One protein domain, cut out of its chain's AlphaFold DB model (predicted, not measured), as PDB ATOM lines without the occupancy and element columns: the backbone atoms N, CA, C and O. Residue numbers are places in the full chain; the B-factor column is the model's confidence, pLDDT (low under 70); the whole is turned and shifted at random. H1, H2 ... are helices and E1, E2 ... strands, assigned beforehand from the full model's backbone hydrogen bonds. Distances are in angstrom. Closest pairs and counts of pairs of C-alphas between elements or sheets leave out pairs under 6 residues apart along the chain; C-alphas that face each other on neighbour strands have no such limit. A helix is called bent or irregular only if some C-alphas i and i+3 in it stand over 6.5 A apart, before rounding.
ATOM      1  N   LYS A 100     150.725 148.382 159.559       85.75
ATOM      2  CA  LYS A 100     149.716 149.157 158.832       85.75
ATOM      3  C   LYS A 100     149.879 150.660 159.064       85.75
ATOM      4  O   LYS A 100     149.676 151.450 158.148       85.75
ATOM      5  N   ASP A 101     150.267 151.060 160.271       79.62
ATOM      6  CA  ASP A 101     150.551 152.466 160.576       79.62
ATOM      7  C   ASP A 101     151.803 152.949 159.830       79.62
ATOM      8  O   ASP A 101     151.839 154.078 159.337       79.62
ATOM      9  N   CYS A 102     152.803 152.070 159.686       84.12
ATOM     10  CA  CYS A 102     153.999 152.325 158.885       84.12
ATOM     11  C   CYS A 102     153.677 152.446 157.385       84.12
ATOM     12  O   CYS A 102     154.122 153.394 156.739       84.12
ATOM     13  N   GLU A 103     152.798 151.590 156.856       85.31
ATOM     14  CA  GLU A 103     152.313 151.697 155.475       85.31
ATOM     15  C   GLU A 103     151.627 153.049 155.237       85.31
ATOM     16  O   GLU A 103     151.884 153.720 154.235       85.31
ATOM     17  N   VAL A 104     150.758 153.478 156.155       78.12
ATOM     18  CA  VAL A 104     150.095 154.787 156.071       78.12
ATOM     19  C   VAL A 104     151.135 155.912 156.074       78.12
ATOM     20  O   VAL A 104     151.049 156.829 155.257       78.12
ATOM     21  N   LEU A 105     152.144 155.832 156.945       77.00
ATOM     22  CA  LEU A 105     153.231 156.807 157.023       77.00
ATOM     23  C   LEU A 105     154.023 156.911 155.709       77.00
ATOM     24  O   LEU A 105     154.246 158.021 155.220       77.00
ATOM     25  N   LEU A 106     154.400 155.775 155.117       81.19
ATOM     26  CA  LEU A 106     155.103 155.711 153.833       81.19
ATOM     27  C   LEU A 106     154.245 156.248 152.683       81.19
ATOM     28  O   LEU A 106     154.735 157.029 151.866       81.19
ATOM     29  N   ASN A 107     152.953 155.908 152.662       78.06
ATOM     30  CA  ASN A 107     151.991 156.454 151.702       78.06
ATOM     31  C   ASN A 107     151.965 157.980 151.743       78.06
ATOM     32  O   ASN A 107     151.978 158.614 150.691       78.06
ATOM     33  N   TYR A 108     151.975 158.584 152.931       72.12
ATOM     34  CA  TYR A 108     152.038 160.041 153.046       72.12
ATOM     35  C   TYR A 108     153.384 160.620 152.611       72.12
ATOM     36  O   TYR A 108     153.401 161.640 151.922       72.12
ATOM     37  N   TYR A 109     154.494 159.984 152.995       75.50
ATOM     38  CA  TYR A 109     155.837 160.445 152.643       75.50
ATOM     39  C   TYR A 109     156.052 160.489 151.121       75.50
ATOM     40  O   TYR A 109     156.549 161.492 150.610       75.50
ATOM     41  N   PHE A 110     155.629 159.450 150.393       76.25
ATOM     42  CA  PHE A 110     155.846 159.356 148.947       76.25
ATOM     43  C   PHE A 110     154.746 160.014 148.092       76.25
ATOM     44  O   PHE A 110     155.067 160.598 147.059       76.25
ATOM     45  N   ASN A 111     153.465 160.000 148.498       71.12
ATOM     46  CA  ASN A 111     152.365 160.517 147.658       71.12
ATOM     47  C   ASN A 111     152.091 162.036 147.783       71.12
ATOM     48  O   ASN A 111     151.266 162.566 147.033       71.12
ATOM     49  N   GLY A 112     152.695 162.768 148.733       59.28
ATOM     50  CA  GLY A 112     152.063 163.995 149.256       59.28
ATOM     51  C   GLY A 112     152.920 165.242 149.507       59.28
ATOM     52  O   GLY A 112     153.173 165.595 150.650       59.28
ATOM     53  N   LYS A 113     153.253 165.969 148.428       47.88
ATOM     54  CA  LYS A 113     153.498 167.433 148.262       47.88
ATOM     55  C   LYS A 113     153.740 168.313 149.514       47.88
ATOM     56  O   LYS A 113     152.802 168.604 150.238       47.88
ATOM     57  N   THR A 114     154.923 168.945 149.614       44.69
ATOM     58  CA  THR A 114     155.218 170.194 150.393       44.69
ATOM     59  C   THR A 114     154.785 170.247 151.876       44.69
ATOM     60  O   THR A 114     154.804 171.312 152.503       44.69
ATOM     61  N   TYR A 115     154.422 169.110 152.467       46.84
ATOM     62  CA  TYR A 115     154.026 168.966 153.863       46.84
ATOM     63  C   TYR A 115     154.911 167.905 154.515       46.84
ATOM     64  O   TYR A 115     155.101 166.827 153.963       46.84
ATOM     65  N   ILE A 116     155.453 168.199 155.696       51.41
ATOM     66  CA  ILE A 116     156.121 167.176 156.504       51.41
ATOM     67  C   ILE A 116     155.002 166.366 157.161       51.41
ATOM     68  O   ILE A 116     154.254 166.901 157.984       51.41
ATOM     69  N   ALA A 117     154.845 165.106 156.760       53.62
ATOM     70  CA  ALA A 117     153.965 164.171 157.444       53.62
ATOM     71  C   ALA A 117     154.604 163.758 158.776       53.62
ATOM     72  O   ALA A 117     155.776 163.401 158.837       53.62
ATOM     73  N   PHE A 118     153.827 163.832 159.849       57.66
ATOM     74  CA  PHE A 118     154.219 163.445 161.196       57.66
ATOM     75  C   PHE A 118     153.249 162.381 161.701       57.66
ATOM     76  O   PHE A 118     152.048 162.540 161.531       57.66
ATOM     77  N   TYR A 119     153.725 161.314 162.338       58.66
ATOM     78  CA  TYR A 119     152.850 160.342 162.995       58.66
ATOM     79  C   TYR A 119     152.941 160.519 164.509       58.66
ATOM     80  O   TYR A 119     153.983 160.306 165.121       58.66
ATOM     81  N   ASP A 120     151.835 160.935 165.111       62.59
ATOM     82  CA  ASP A 120     151.672 161.031 166.554       62.59
ATOM     83  C   ASP A 120     151.370 159.629 167.085       62.59
ATOM     84  O   ASP A 120     150.217 159.199 167.133       62.59
ATOM     85  N   TYR A 121     152.440 158.909 167.430       61.56
ATOM     86  CA  TYR A 121     152.402 157.535 167.924       61.56
ATOM     87  C   TYR A 121     151.396 157.340 169.065       61.56
ATOM     88  O   TYR A 121     150.538 156.461 169.002       61.56
ATOM     89  N   TYR A 122     151.450 158.200 170.081       61.97
ATOM     90  CA  TYR A 122     150.629 158.043 171.280       61.97
ATOM     91  C   TYR A 122     149.142 158.256 171.036       61.97
ATOM     92  O   TYR A 122     148.325 157.768 171.812       61.97
ATOM     93  N   LEU A 123     148.785 158.971 169.972       58.09
ATOM     94  CA  LEU A 123     147.395 159.150 169.571       58.09
ATOM     95  C   LEU A 123     147.041 158.364 168.299       58.09
ATOM     96  O   LEU A 123     145.907 158.451 167.830       58.09
ATOM     97  N   GLY A 124     147.984 157.571 167.776       60.94
ATOM     98  CA  GLY A 124     147.838 156.709 166.605       60.94
ATOM     99  C   GLY A 124     147.377 157.456 165.358       60.94
ATOM    100  O   GLY A 124     146.396 157.050 164.736       60.94
ATOM    101  N   ARG A 125     147.982 158.614 165.064       60.97
ATOM    102  CA  ARG A 125     147.385 159.564 164.118       60.97
ATOM    103  C   ARG A 125     148.402 160.343 163.280       60.97
ATOM    104  O   ARG A 125     149.393 160.843 163.801       60.97
ATOM    105  N   VAL A 126     148.130 160.523 161.985       56.22
ATOM    106  CA  VAL A 126     148.967 161.330 161.075       56.22
ATOM    107  C   VAL A 126     148.612 162.817 161.167       56.22
ATOM    108  O   VAL A 126     147.466 163.227 160.985       56.22
ATOM    109  N   VAL A 127     149.603 163.661 161.402       56.38
ATOM    110  CA  VAL A 127     149.514 165.116 161.414       56.38
ATOM    111  C   VAL A 127     150.331 165.648 160.243       56.38
ATOM    112  O   VAL A 127     151.524 165.388 160.151       56.38
ATOM    113  N   LEU A 128     149.722 166.425 159.351       53.25
ATOM    114  CA  LEU A 128     150.492 167.109 158.311       53.25
ATOM    115  C   LEU A 128     150.924 168.486 158.795       53.25
ATOM    116  O   LEU A 128     150.109 169.282 159.263       53.25
ATOM    117  N   ILE A 129     152.205 168.786 158.634       52.56
ATOM    118  CA  ILE A 129     152.796 170.053 159.042       52.56
ATOM    119  C   ILE A 129     153.156 170.834 157.782       52.56
ATOM    120  O   ILE A 129     153.867 170.352 156.901       52.56
ATOM    121  N   LYS A 130     152.671 172.075 157.684       51.41
ATOM    122  CA  LYS A 130     153.111 173.001 156.631       51.41
ATOM    123  C   LYS A 130     154.538 173.434 156.909       51.41
ATOM    124  O   LYS A 130     154.807 173.899 158.007       51.41
ATOM    125  N   GLU A 131     155.415 173.401 155.908       47.50
ATOM    126  CA  GLU A 131     156.812 173.843 156.062       47.50
ATOM    127  C   GLU A 131     156.960 175.273 156.608       47.50
ATOM    128  O   GLU A 131     157.927 175.574 157.298       47.50
ATOM    129  N   ARG A 132     155.982 176.150 156.354       46.06
ATOM    130  CA  ARG A 132     155.942 177.522 156.893       46.06
ATOM    131  C   ARG A 132     155.492 177.630 158.354       46.06
ATOM    132  O   ARG A 132     155.637 178.689 158.947       46.06
ATOM    133  N   ASP A 133     154.896 176.575 158.909       49.44
ATOM    134  CA  ASP A 133     154.410 176.527 160.294       49.44
ATOM    135  C   ASP A 133     155.531 176.008 161.249       49.44
ATOM    136  O   ASP A 133     155.261 175.699 162.408       49.44
ATOM    137  N   LYS A 134     156.806 175.985 160.800       51.94
ATOM    138  CA  LYS A 134     158.044 175.752 161.588       51.94
ATOM    139  C   LYS A 134     158.358 176.891 162.586       51.94
ATOM    140  O   LYS A 134     159.513 177.262 162.767       51.94
ATOM    141  N   SER A 135     157.354 177.502 163.213       50.47
ATOM    142  CA  SER A 135     157.613 178.445 164.310       50.47
ATOM    143  C   SER A 135     158.326 177.720 165.454       50.47
ATOM    144  O   SER A 135     157.957 176.576 165.738       50.47
ATOM    145  N   ASN A 136     159.270 178.386 166.129       47.00
ATOM    146  CA  ASN A 136     160.025 177.829 167.261       47.00
ATOM    147  C   ASN A 136     159.116 177.122 168.276       47.00
ATOM    148  O   ASN A 136     159.373 175.978 168.614       47.00
ATOM    149  N   ASP A 137     157.972 177.713 168.625       41.34
ATOM    150  CA  ASP A 137     156.991 177.128 169.546       41.34
ATOM    151  C   ASP A 137     156.416 175.764 169.119       41.34
ATOM    152  O   ASP A 137     156.070 174.938 169.957       41.34
ATOM    153  N   PHE A 138     156.245 175.527 167.816       45.78
ATOM    154  CA  PHE A 138     155.743 174.248 167.298       45.78
ATOM    155  C   PHE A 138     156.880 173.223 167.215       45.78
ATOM    156  O   PHE A 138     156.679 172.047 167.517       45.78
ATOM    157  N   GLY A 139     158.085 173.697 166.884       46.19
ATOM    158  CA  GLY A 139     159.330 172.940 166.964       46.19
ATOM    159  C   GLY A 139     159.710 172.541 168.390       46.19
ATOM    160  O   GLY A 139     160.223 171.454 168.569       46.19
ATOM    161  N   GLU A 140     159.399 173.332 169.415       44.97
ATOM    162  CA  GLU A 140     159.609 172.966 170.823       44.97
ATOM    163  C   GLU A 140     158.551 171.966 171.312       44.97
ATOM    164  O   GLU A 140     158.882 170.997 172.000       44.97
ATOM    165  N   LEU A 141     157.287 172.136 170.897       43.97
ATOM    166  CA  LEU A 141     156.179 171.242 171.264       43.97
ATOM    167  C   LEU A 141     156.310 169.836 170.645       43.97
ATOM    168  O   LEU A 141     155.904 168.853 171.263       43.97
ATOM    169  N   ILE A 142     156.855 169.747 169.426       47.84
ATOM    170  CA  ILE A 142     157.117 168.485 168.709       47.84
ATOM    171  C   ILE A 142     158.548 167.994 168.948       47.84
ATOM    172  O   ILE A 142     158.762 166.805 169.172       47.84
ATOM    173  N   GLY A 143     159.534 168.886 168.916       42.56
ATOM    174  CA  GLY A 143     160.960 168.556 168.952       42.56
ATOM    175  C   GLY A 143     161.448 168.045 170.299       42.56
ATOM    176  O   GLY A 143     162.374 167.247 170.323       42.56
ATOM    177  N   SER A 144     160.786 168.397 171.403       43.62
ATOM    178  CA  SER A 144     161.095 167.807 172.714       43.62
ATOM    179  C   SER A 144     160.556 166.383 172.892       43.62
ATOM    180  O   SER A 144     160.958 165.704 173.832       43.62
ATOM    181  N   ARG A 145     159.649 165.913 172.022       46.81
ATOM    182  CA  ARG A 145     158.992 164.610 172.203       46.81
ATOM    183  C   ARG A 145     159.134 163.638 171.024       46.81
ATOM    184  O   ARG A 145     159.089 162.440 171.267       46.81
ATOM    185  N   TYR A 146     159.309 164.097 169.776       54.22
ATOM    186  CA  TYR A 146     159.105 163.242 168.588       54.22
ATOM    187  C   TYR A 146     159.939 163.617 167.348       54.22
ATOM    188  O   TYR A 146     159.450 163.594 166.218       54.22
ATOM    189  N   GLN A 147     161.217 163.950 167.530       52.47
ATOM    190  CA  GLN A 147     162.121 164.319 166.428       52.47
ATOM    191  C   GLN A 147     162.363 163.183 165.409       52.47
ATOM    192  O   GLN A 147     162.719 163.444 164.262       52.47
ATOM    193  N   LEU A 148     162.115 161.933 165.807       52.03
ATOM    194  CA  LEU A 148     162.383 160.733 165.020       52.03
ATOM    195  C   LEU A 148     161.619 160.689 163.685       52.03
ATOM    196  O   LEU A 148     162.220 160.610 162.619       52.03
ATOM    197  N   ILE A 149     160.289 160.797 163.725       52.34
ATOM    198  CA  ILE A 149     159.422 160.604 162.547       52.34
ATOM    199  C   ILE A 149     159.480 161.819 161.604       52.34
ATOM    200  O   ILE A 149     159.250 161.702 160.406       52.34
ATOM    201  N   GLY A 150     159.875 162.993 162.108       55.03
ATOM    202  CA  GLY A 150     160.116 164.177 161.276       55.03
ATOM    203  C   GLY A 150     161.315 164.043 160.324       55.03
ATOM    204  O   GLY A 150     161.412 164.808 159.368       55.03
ATOM    205  N   ASN A 151     162.195 163.061 160.551       67.56
ATOM    206  CA  ASN A 151     163.414 162.823 159.778       67.56
ATOM    207  C   ASN A 151     163.311 161.605 158.843       67.56
ATOM    208  O   ASN A 151     164.338 161.016 158.512       67.56
ATOM    209  N   LEU A 152     162.105 161.231 158.391       72.88
ATOM    210  CA  LEU A 152     161.878 160.057 157.528       72.88
ATOM    211  C   LEU A 152     162.852 159.954 156.350       72.88
ATOM    212  O   LEU A 152     163.378 158.879 156.088       72.88
ATOM    213  N   HIS A 153     163.161 161.074 155.697       74.56
ATOM    214  CA  HIS A 153     164.147 161.107 154.620       74.56
ATOM    215  C   HIS A 153     165.543 160.645 155.072       74.56
ATOM    216  O   HIS A 153     166.193 159.869 154.378       74.56
ATOM    217  N   THR A 154     166.013 161.101 156.234       74.56
ATOM    218  CA  THR A 154     167.295 160.666 156.806       74.56
ATOM    219  C   THR A 154     167.236 159.205 157.218       74.56
ATOM    220  O   THR A 154     168.178 158.475 156.939       74.56
ATOM    221  N   ILE A 155     166.134 158.774 157.838       78.88
ATOM    222  CA  ILE A 155     165.987 157.396 158.305       78.88
ATOM    223  C   ILE A 155     166.074 156.436 157.123       78.88
ATOM    224  O   ILE A 155     166.944 155.571 157.116       78.88
ATOM    225  N   ILE A 156     165.244 156.660 156.100       82.31
ATOM    226  CA  ILE A 156     165.167 155.810 154.908       82.31
ATOM    227  C   ILE A 156     166.518 155.747 154.186       82.31
ATOM    228  O   ILE A 156     166.929 154.673 153.777       82.31
ATOM    229  N   ASN A 157     167.227 156.873 154.055       75.44
ATOM    230  CA  ASN A 157     168.472 156.916 153.280       75.44
ATOM    231  C   ASN A 157     169.740 156.556 154.069       75.44
ATOM    232  O   ASN A 157     170.775 156.325 153.448       75.44
ATOM    233  N   LYS A 158     169.729 156.638 155.407       75.19
ATOM    234  CA  LYS A 158     170.971 156.609 156.208       75.19
ATOM    235  C   LYS A 158     170.907 155.798 157.495       75.19
ATOM    236  O   LYS A 158     171.963 155.557 158.071       75.19
ATOM    237  N   SER A 159     169.722 155.458 157.993       78.12
ATOM    238  CA  SER A 159     169.578 154.824 159.314       78.12
ATOM    239  C   SER A 159     169.012 153.414 159.256       78.12
ATOM    240  O   SER A 159     169.171 152.684 160.226       78.12
ATOM    241  N   ILE A 160     168.375 153.030 158.149       85.69
ATOM    242  CA  ILE A 160     167.918 151.658 157.924       85.69
ATOM    243  C   ILE A 160     168.793 150.966 156.881       85.69
ATOM    244  O   ILE A 160     169.212 151.584 155.903       85.69
ATOM    245  N   GLU A 161     169.060 149.682 157.101       87.06
ATOM    246  CA  GLU A 161     169.767 148.832 156.146       87.06
ATOM    247  C   GLU A 161     168.750 148.213 155.184       87.06
ATOM    248  O   GLU A 161     167.852 147.481 155.596       87.06
ATOM    249  N   LEU A 162     168.873 148.539 153.900       87.00
ATOM    250  CA  LEU A 162     168.045 148.005 152.820       87.00
ATOM    251  C   LEU A 162     168.932 147.255 151.834       87.00
ATOM    252  O   LEU A 162     170.122 147.552 151.725       87.00
ATOM    253  N   SER A 163     168.344 146.325 151.084       86.56
ATOM    254  CA  SER A 163     169.054 145.619 150.018       86.56
ATOM    255  C   SER A 163     169.675 146.584 149.001       86.56
ATOM    256  O   SER A 163     169.087 147.609 148.640       86.56
ATOM    257  N   ASP A 164     170.854 146.226 148.486       86.12
ATOM    258  CA  ASP A 164     171.611 147.065 147.555       86.12
ATOM    259  C   ASP A 164     170.769 147.489 146.336       86.12
ATOM    260  O   ASP A 164     170.124 146.688 145.641       86.12
ATOM    261  N   GLY A 165     170.760 148.799 146.083       83.75
ATOM    262  CA  GLY A 165     170.017 149.419 144.987       83.75
ATOM    263  C   GLY A 165     168.492 149.370 145.127       83.75
ATOM    264  O   GLY A 165     167.807 149.792 144.197       83.75
ATOM    265  N   LEU A 166     167.932 148.885 146.247       89.38
ATOM    266  CA  LEU A 166     166.478 148.839 146.452       89.38
ATOM    267  C   LEU A 166     165.864 150.231 146.353       89.38
ATOM    268  O   LEU A 166     164.933 150.423 145.580       89.38
ATOM    269  N   LEU A 167     166.410 151.216 147.075       85.56
ATOM    270  CA  LEU A 167     165.884 152.585 147.042       85.56
ATOM    271  C   LEU A 167     165.968 153.210 145.649       85.56
ATOM    272  O   LEU A 167     165.046 153.910 145.241       85.56
ATOM    273  N   GLU A 168     167.043 152.954 144.906       85.00
ATOM    274  CA  GLU A 168     167.204 153.485 143.549       85.00
ATOM    275  C   GLU A 168     166.160 152.900 142.589       85.00
ATOM    276  O   GLU A 168     165.545 153.650 141.826       85.00
ATOM    277  N   ARG A 169     165.905 151.584 142.662       86.75
ATOM    278  CA  ARG A 169     164.845 150.919 141.885       86.75
ATOM    279  C   ARG A 169     163.461 151.424 142.290       86.75
ATOM    280  O   ARG A 169     162.710 151.882 141.433       86.75
ATOM    281  N   PHE A 170     163.188 151.456 143.594       88.19
ATOM    282  CA  PHE A 170     161.922 151.913 144.164       88.19
ATOM    283  C   PHE A 170     161.581 153.345 143.722       88.19
ATOM    284  O   PHE A 170     160.479 153.625 143.257       88.19
ATOM    285  N   MET A 171     162.549 154.265 143.812       84.69
ATOM    286  CA  MET A 171     162.370 155.655 143.383       84.69
ATOM    287  C   MET A 171     162.219 155.789 141.866       84.69
ATOM    288  O   MET A 171     161.495 156.669 141.402       84.69
ATOM    289  N   SER A 172     162.887 154.933 141.091       83.69
ATOM    290  CA  SER A 172     162.759 154.925 139.632       83.69
ATOM    291  C   SER A 172     161.357 154.503 139.195       83.69
ATOM    292  O   SER A 172     160.797 155.127 138.300       83.69
ATOM    293  N   GLU A 173     160.758 153.502 139.838       83.44
ATOM    294  CA  GLU A 173     159.367 153.103 139.579       83.44
ATOM    295  C   GLU A 173     158.380 154.188 140.032       83.44
ATOM    296  O   GLU A 173     157.506 154.584 139.266       83.44
ATOM    297  N   LEU A 174     158.592 154.772 141.217       83.44
ATOM    298  CA  LEU A 174     157.745 155.843 141.755       83.44
ATOM    299  C   LEU A 174     157.662 157.082 140.845       83.44
ATOM    300  O   LEU A 174     156.623 157.734 140.772       83.44
ATOM    301  N   ILE A 175     158.768 157.460 140.198       79.31
ATOM    302  CA  ILE A 175     158.828 158.648 139.329       79.31
ATOM    303  C   ILE A 175     158.191 158.376 137.961       79.31
ATOM    304  O   ILE A 175     157.650 159.299 137.345       79.31
ATOM    305  N   ASN A 176     158.284 157.138 137.476       71.19
ATOM    306  CA  ASN A 176     157.924 156.785 136.105       71.19
ATOM    307  C   ASN A 176     156.501 156.228 135.968       71.19
ATOM    308  O   ASN A 176     155.951 156.302 134.869       71.19
ATOM    309  N   ASP A 177     155.890 155.747 137.054       63.28
ATOM    310  CA  ASP A 177     154.552 155.160 137.045       63.28
ATOM    311  C   ASP A 177     153.559 155.870 137.981       63.28
ATOM    312  O   ASP A 177     153.894 156.368 139.052       63.28
ATOM    313  N   PHE A 178     152.274 155.843 137.609       68.94
ATOM    314  CA  PHE A 178     151.153 156.185 138.504       68.94
ATOM    315  C   PHE A 178     150.759 155.011 139.424       68.94
ATOM    316  O   PHE A 178     149.648 154.986 139.964       68.94
ATOM    317  N   THR A 179     151.641 154.022 139.568       75.31
ATOM    318  CA  THR A 179     151.431 152.822 140.377       75.31
ATOM    319  C   THR A 179     151.314 153.210 141.855       75.31
ATOM    320  O   THR A 179     152.149 153.964 142.364       75.31
ATOM    321  N   PRO A 180     150.280 152.739 142.576       81.06
ATOM    322  CA  PRO A 180     150.205 152.905 144.021       81.06
ATOM    323  C   PRO A 180     151.493 152.417 144.689       81.06
ATOM    324  O   PRO A 180     151.944 151.318 144.401       81.06
ATOM    325  N   ILE A 181     152.064 153.178 145.629       83.69
ATOM    326  CA  ILE A 181     153.395 152.854 146.188       83.69
ATOM    327  C   ILE A 181     153.504 151.458 146.814       83.69
ATOM    328  O   ILE A 181     154.587 150.894 146.888       83.69
ATOM    329  N   ARG A 182     152.374 150.908 147.268       83.81
ATOM    330  CA  ARG A 182     152.265 149.569 147.857       83.81
ATOM    331  C   ARG A 182     152.420 148.440 146.832       83.81
ATOM    332  O   ARG A 182     152.528 147.286 147.215       83.81
ATOM    333  N   GLU A 183     152.343 148.779 145.549       85.81
ATOM    334  CA  GLU A 183     152.454 147.873 144.405       85.81
ATOM    335  C   GLU A 183     153.844 147.962 143.746       85.81
ATOM    336  O   GLU A 183     154.116 147.202 142.823       85.81
ATOM    337  N   ILE A 184     154.723 148.854 144.227       88.62
ATOM    338  CA  ILE A 184     156.117 148.989 143.776       88.62
ATOM    339  C   ILE A 184     156.968 147.869 144.388       88.62
ATOM    340  O   ILE A 184     156.856 147.582 145.589       88.62
ATOM    341  N   ASP A 185     157.845 147.264 143.584       87.62
ATOM    342  CA  ASP A 185     158.753 146.217 144.062       87.62
ATOM    343  C   ASP A 185     159.698 146.754 145.156       87.62
ATOM    344  O   ASP A 185     160.266 147.842 145.052       87.62
ATOM    345  N   GLY A 186     159.851 146.000 146.245       89.06
ATOM    346  CA  GLY A 186     160.605 146.423 147.433       89.06
ATOM    347  C   GLY A 186     159.814 147.229 148.476       89.06
ATOM    348  O   GLY A 186     160.381 147.565 149.520       89.06
ATOM    349  N   PHE A 187     158.515 147.503 148.272       92.00
ATOM    350  CA  PHE A 187     157.687 148.182 149.285       92.00
ATOM    351  C   PHE A 187     157.610 147.408 150.608       92.00
ATOM    352  O   PHE A 187     157.728 148.001 151.680       92.00
ATOM    353  N   GLU A 188     157.406 146.092 150.548       93.94
ATOM    354  CA  GLU A 188     157.256 145.252 151.743       93.94
ATOM    355  C   GLU A 188     158.532 145.234 152.592       93.94
ATOM    356  O   GLU A 188     158.464 145.366 153.818       93.94
ATOM    357  N   GLU A 189     159.695 145.146 151.941       93.75
ATOM    358  CA  GLU A 189     160.997 145.234 152.602       93.75
ATOM    359  C   GLU A 189     161.176 146.610 153.250       93.75
ATOM    360  O   GLU A 189     161.444 146.695 154.448       93.75
ATOM    361  N   LEU A 190     160.930 147.692 152.503       91.94
ATOM    362  CA  LEU A 190     161.016 149.052 153.034       91.94
ATOM    363  C   LEU A 190     160.097 149.255 154.250       91.94
ATOM    364  O   LEU A 190     160.529 149.807 155.262       91.94
ATOM    365  N   ASN A 191     158.844 148.802 154.167       92.94
ATOM    366  CA  ASN A 191     157.861 148.927 155.241       92.94
ATOM    367  C   ASN A 191     158.276 148.139 156.488       92.94
ATOM    368  O   ASN A 191     158.189 148.651 157.602       92.94
ATOM    369  N   THR A 192     158.770 146.915 156.307       94.94
ATOM    370  CA  THR A 192     159.185 146.046 157.415       94.94
ATOM    371  C   THR A 192     160.428 146.584 158.113       94.94
ATOM    372  O   THR A 192     160.450 146.698 159.340       94.94
ATOM    373  N   THR A 193     161.446 146.979 157.348       93.75
ATOM    374  CA  THR A 193     162.697 147.508 157.902       93.75
ATOM    375  C   THR A 193     162.470 148.847 158.604       93.75
ATOM    376  O   THR A 193     162.956 149.061 159.717       93.75
ATOM    377  N   LEU A 194     161.677 149.744 158.006       89.62
ATOM    378  CA  LEU A 194     161.331 151.016 158.638       89.62
ATOM    379  C   LEU A 194     160.499 150.813 159.911       89.62
ATOM    380  O   LEU A 194     160.738 151.489 160.914       89.62
ATOM    381  N   HIS A 195     159.532 149.891 159.890       90.62
ATOM    382  CA  HIS A 195     158.718 149.561 161.059       90.62
ATOM    383  C   HIS A 195     159.578 149.071 162.224       90.62
ATOM    384  O   HIS A 195     159.445 149.606 163.326       90.62
ATOM    385  N   ALA A 196     160.505 148.141 161.974       90.44
ATOM    386  CA  ALA A 196     161.412 147.620 162.994       90.44
ATOM    387  C   ALA A 196     162.238 148.738 163.654       90.44
ATOM    388  O   ALA A 196     162.275 148.835 164.883       90.44
ATOM    389  N   TYR A 197     162.816 149.631 162.844       88.00
ATOM    390  CA  TYR A 197     163.569 150.786 163.335       88.00
ATOM    391  C   TYR A 197     162.705 151.718 164.202       88.00
ATOM    392  O   TYR A 197     163.094 152.101 165.305       88.00
ATOM    393  N   ILE A 198     161.499 152.072 163.739       81.38
ATOM    394  CA  ILE A 198     160.602 152.974 164.480       81.38
ATOM    395  C   ILE A 198     160.155 152.347 165.808       81.38
ATOM    396  O   ILE A 198     160.087 153.049 166.817       81.38
ATOM    397  N   VAL A 199     159.865 151.043 165.833       85.50
ATOM    398  CA  VAL A 199     159.477 150.328 167.060       85.50
ATOM    399  C   VAL A 199     160.598 150.345 168.098       85.50
ATOM    400  O   VAL A 199     160.330 150.584 169.277       85.50
ATOM    401  N   GLU A 200     161.846 150.136 167.678       85.19
ATOM    402  CA  GLU A 200     163.000 150.202 168.580       85.19
ATOM    403  C   GLU A 200     163.121 151.589 169.229       85.19
ATOM    404  O   GLU A 200     163.275 151.719 170.444       85.19
ATOM    405  N   GLU A 201     162.985 152.641 168.431       80.25
ATOM    406  CA  GLU A 201     163.104 154.015 168.906       80.25
ATOM    407  C   GLU A 201     161.934 154.433 169.809       80.25
ATOM    408  O   GLU A 201     162.139 155.100 170.825       80.25
ATOM    409  N   ILE A 202     160.711 153.985 169.506       78.88
ATOM    410  CA  ILE A 202     159.557 154.137 170.404       78.88
ATOM    411  C   ILE A 202     159.848 153.476 171.755       78.88
ATOM    412  O   ILE A 202     159.599 154.081 172.797       78.88
ATOM    413  N   SER A 203     160.426 152.272 171.753       81.25
ATOM    414  CA  SER A 203     160.780 151.549 172.980       81.25
ATOM    415  C   SER A 203     161.819 152.303 173.825       81.25
ATOM    416  O   SER A 203     161.702 152.367 175.056       81.25
ATOM    417  N   LYS A 204     162.802 152.950 173.182       80.00
ATOM    418  CA  LYS A 204     163.775 153.824 173.862       80.00
ATOM    419  C   LYS A 204     163.085 155.023 174.515       80.00
ATOM    420  O   LYS A 204     163.324 155.295 175.693       80.00
ATOM    421  N   ILE A 205     162.191 155.698 173.788       74.25
ATOM    422  CA  ILE A 205     161.412 156.833 174.310       74.25
ATOM    423  C   ILE A 205     160.544 156.389 175.492       74.25
ATOM    424  O   ILE A 205     160.524 157.052 176.526       74.25
ATOM    425  N   ASP A 206     159.851 155.261 175.368       74.81
ATOM    426  CA  ASP A 206     158.998 154.720 176.425       74.81
ATOM    427  C   ASP A 206     159.773 154.411 177.703       74.81
ATOM    428  O   ASP A 206     159.293 154.674 178.808       74.81
ATOM    429  N   SER A 207     160.966 153.839 177.550       79.94
ATOM    430  CA  SER A 207     161.856 153.528 178.667       79.94
ATOM    431  C   SER A 207     162.302 154.813 179.363       79.94
ATOM    432  O   SER A 207     162.129 154.942 180.574       79.94
ATOM    433  N   TRP A 208     162.730 155.814 178.591       78.12
ATOM    434  CA  TRP A 208     163.100 157.129 179.115       78.12
ATOM    435  C   TRP A 208     161.940 157.825 179.851       78.12
ATOM    436  O   TRP A 208     162.116 158.312 180.967       78.12
ATOM    437  N   VAL A 209     160.721 157.816 179.292       71.50
ATOM    438  CA  VAL A 209     159.537 158.410 179.944       71.50
ATOM    439  C   VAL A 209     159.227 157.725 181.278       71.50
ATOM    440  O   VAL A 209     158.855 158.399 182.243       71.50
ATOM    441  N   LYS A 210     159.347 156.393 181.354       76.69
ATOM    442  CA  LYS A 210     159.148 155.645 182.607       76.69
ATOM    443  C   LYS A 210     160.190 156.026 183.655       76.69
ATOM    444  O   LYS A 210     159.830 156.243 184.811       76.69
ATOM    445  N   GLU A 211     161.454 156.133 183.259       76.88
ATOM    446  CA  GLU A 211     162.544 156.536 184.150       76.88
ATOM    447  C   GLU A 211     162.335 157.948 184.705       76.88
ATOM    448  O   GLU A 211     162.423 158.145 185.914       76.88
ATOM    449  N   GLU A 212     161.986 158.920 183.858       74.19
ATOM    450  CA  GLU A 212     161.742 160.303 184.288       74.19
ATOM    451  C   GLU A 212     160.534 160.422 185.224       74.19
ATOM    452  O   GLU A 212     160.606 161.113 186.238       74.19
ATOM    453  N   LYS A 213     159.446 159.686 184.958       66.19
ATOM    454  CA  LYS A 213     158.280 159.638 185.860       66.19
ATOM    455  C   LYS A 213     158.584 159.019 187.225       66.19
ATOM    456  O   LYS A 213     157.836 159.262 188.160       66.19
ATOM    457  N   THR A 214     159.633 158.209 187.337       66.00
ATOM    458  CA  THR A 214     160.037 157.585 188.608       66.00
ATOM    459  C   THR A 214     160.910 158.523 189.453       66.00
ATOM    460  O   THR A 214     161.055 158.317 190.654       66.00
ATOM    461  N   LYS A 215     161.501 159.553 188.833       65.69
ATOM    462  CA  LYS A 215     162.341 160.561 189.502       65.69
ATOM    463  C   LYS A 215     161.552 161.774 190.017       65.69
ATOM    464  O   LYS A 215     162.096 162.519 190.828       65.69
ATOM    465  N   ALA A 216     160.338 161.989 189.506       52.41
ATOM    466  CA  ALA A 216     159.436 163.090 189.858       52.41
ATOM    467  C   ALA A 216     158.500 162.709 191.012       52.41
ATOM    468  O   ALA A 216     158.218 163.605 191.839       52.41
TER     469      ALA A 216
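AT A GLANCE: This is residues 100 to 216 of the 216 residues of an uncharacterized protein of Aerococcaceae bacterium INB8 (UniProt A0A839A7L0). One long helix, H5, makes the longest axis, and the smaller parts gather along one side of it, while residues 210 to 216, of which 210 to 215 belong to H5, stick out free. H1 and H3 stand between H5 and a small two-stranded hairpin, E1 and E2, while H4 lies near the first end of H5, and H2 sits out beside the hairpin, shifted toward the last residues of H5 but apart from H5. The printed part has 117 residues, with five named helices and two named strands in the order H1 E1 E2 H2 H3 H4 H5; E1 and E2 form an antiparallel sheet, and the class is mostly helix. The whole is only just compact, close to loose, with a radius of gyration of the C-alphas of 15.7 A, and spans 53 by 31 by 23 A.

HOW THE PARTS SIT: H1, residues 100 to 111, and E1, residues 115 to 120, have their closest C-alphas at Tyr 108 and Ala 117, 6.3 A apart. E1 and E2, residues 125 to 130, are a hairpin, antiparallel at 151 degrees, with N 118 and O 127 at 2.8 A and N 127 and O 118 at 2.7 A, within hydrogen-bond range. H2, residues 136 to 143, touches no helix. H3, residues 149 to 159, is irregular, with C-alphas 150 and 153 being 8.4 A apart; its closest C-alphas to E1 are those of Gly 150 and Phe 118, 5.9 A apart. H4, residues 166 to 176, is close to but not clearly touching H5, residues 187 to 215, with the closest C-alphas, Phe 170 and Phe 187, 7.6 A apart. H1 touches H5 with residues 102 to 106 alone, closest at the C-alphas of Cys 102 and His 195, 5.9 A, at a steep tilt of 64 degrees, opposite ways. H3 and H5 only just touch, with 3 pairs of C-alphas within 8 A, closest at Ile 156 and Leu 194, 7.2 A. Every O i to N i+4 pair is within hydrogen-bond range in H1, H2, H4 and H5; in H3 it is 5 of 7.

IN THESE COORDINATES: H1 begins at C-alpha 100 (149.716, 149.157, 158.832) and is 16.2 A long. E1 is 15.2 A and E2 16.4 A long; H2 is 9.5 A, H3 12.1 A and H4 15.6 A. H5 runs 42.3 A, from C-alpha 187 (157.687, 148.182, 149.285) to C-alpha 215 (162.341, 160.561, 189.502).

THE WHOLE: The C-alphas of Asn 176 and Ala 216, the two farthest apart, are 54.1 A from each other. The printed part has no cut and no long link. Its mean pLDDT is 71.2, and residues 112 to 151, 177 to 178 and 213 to 216 are under 70.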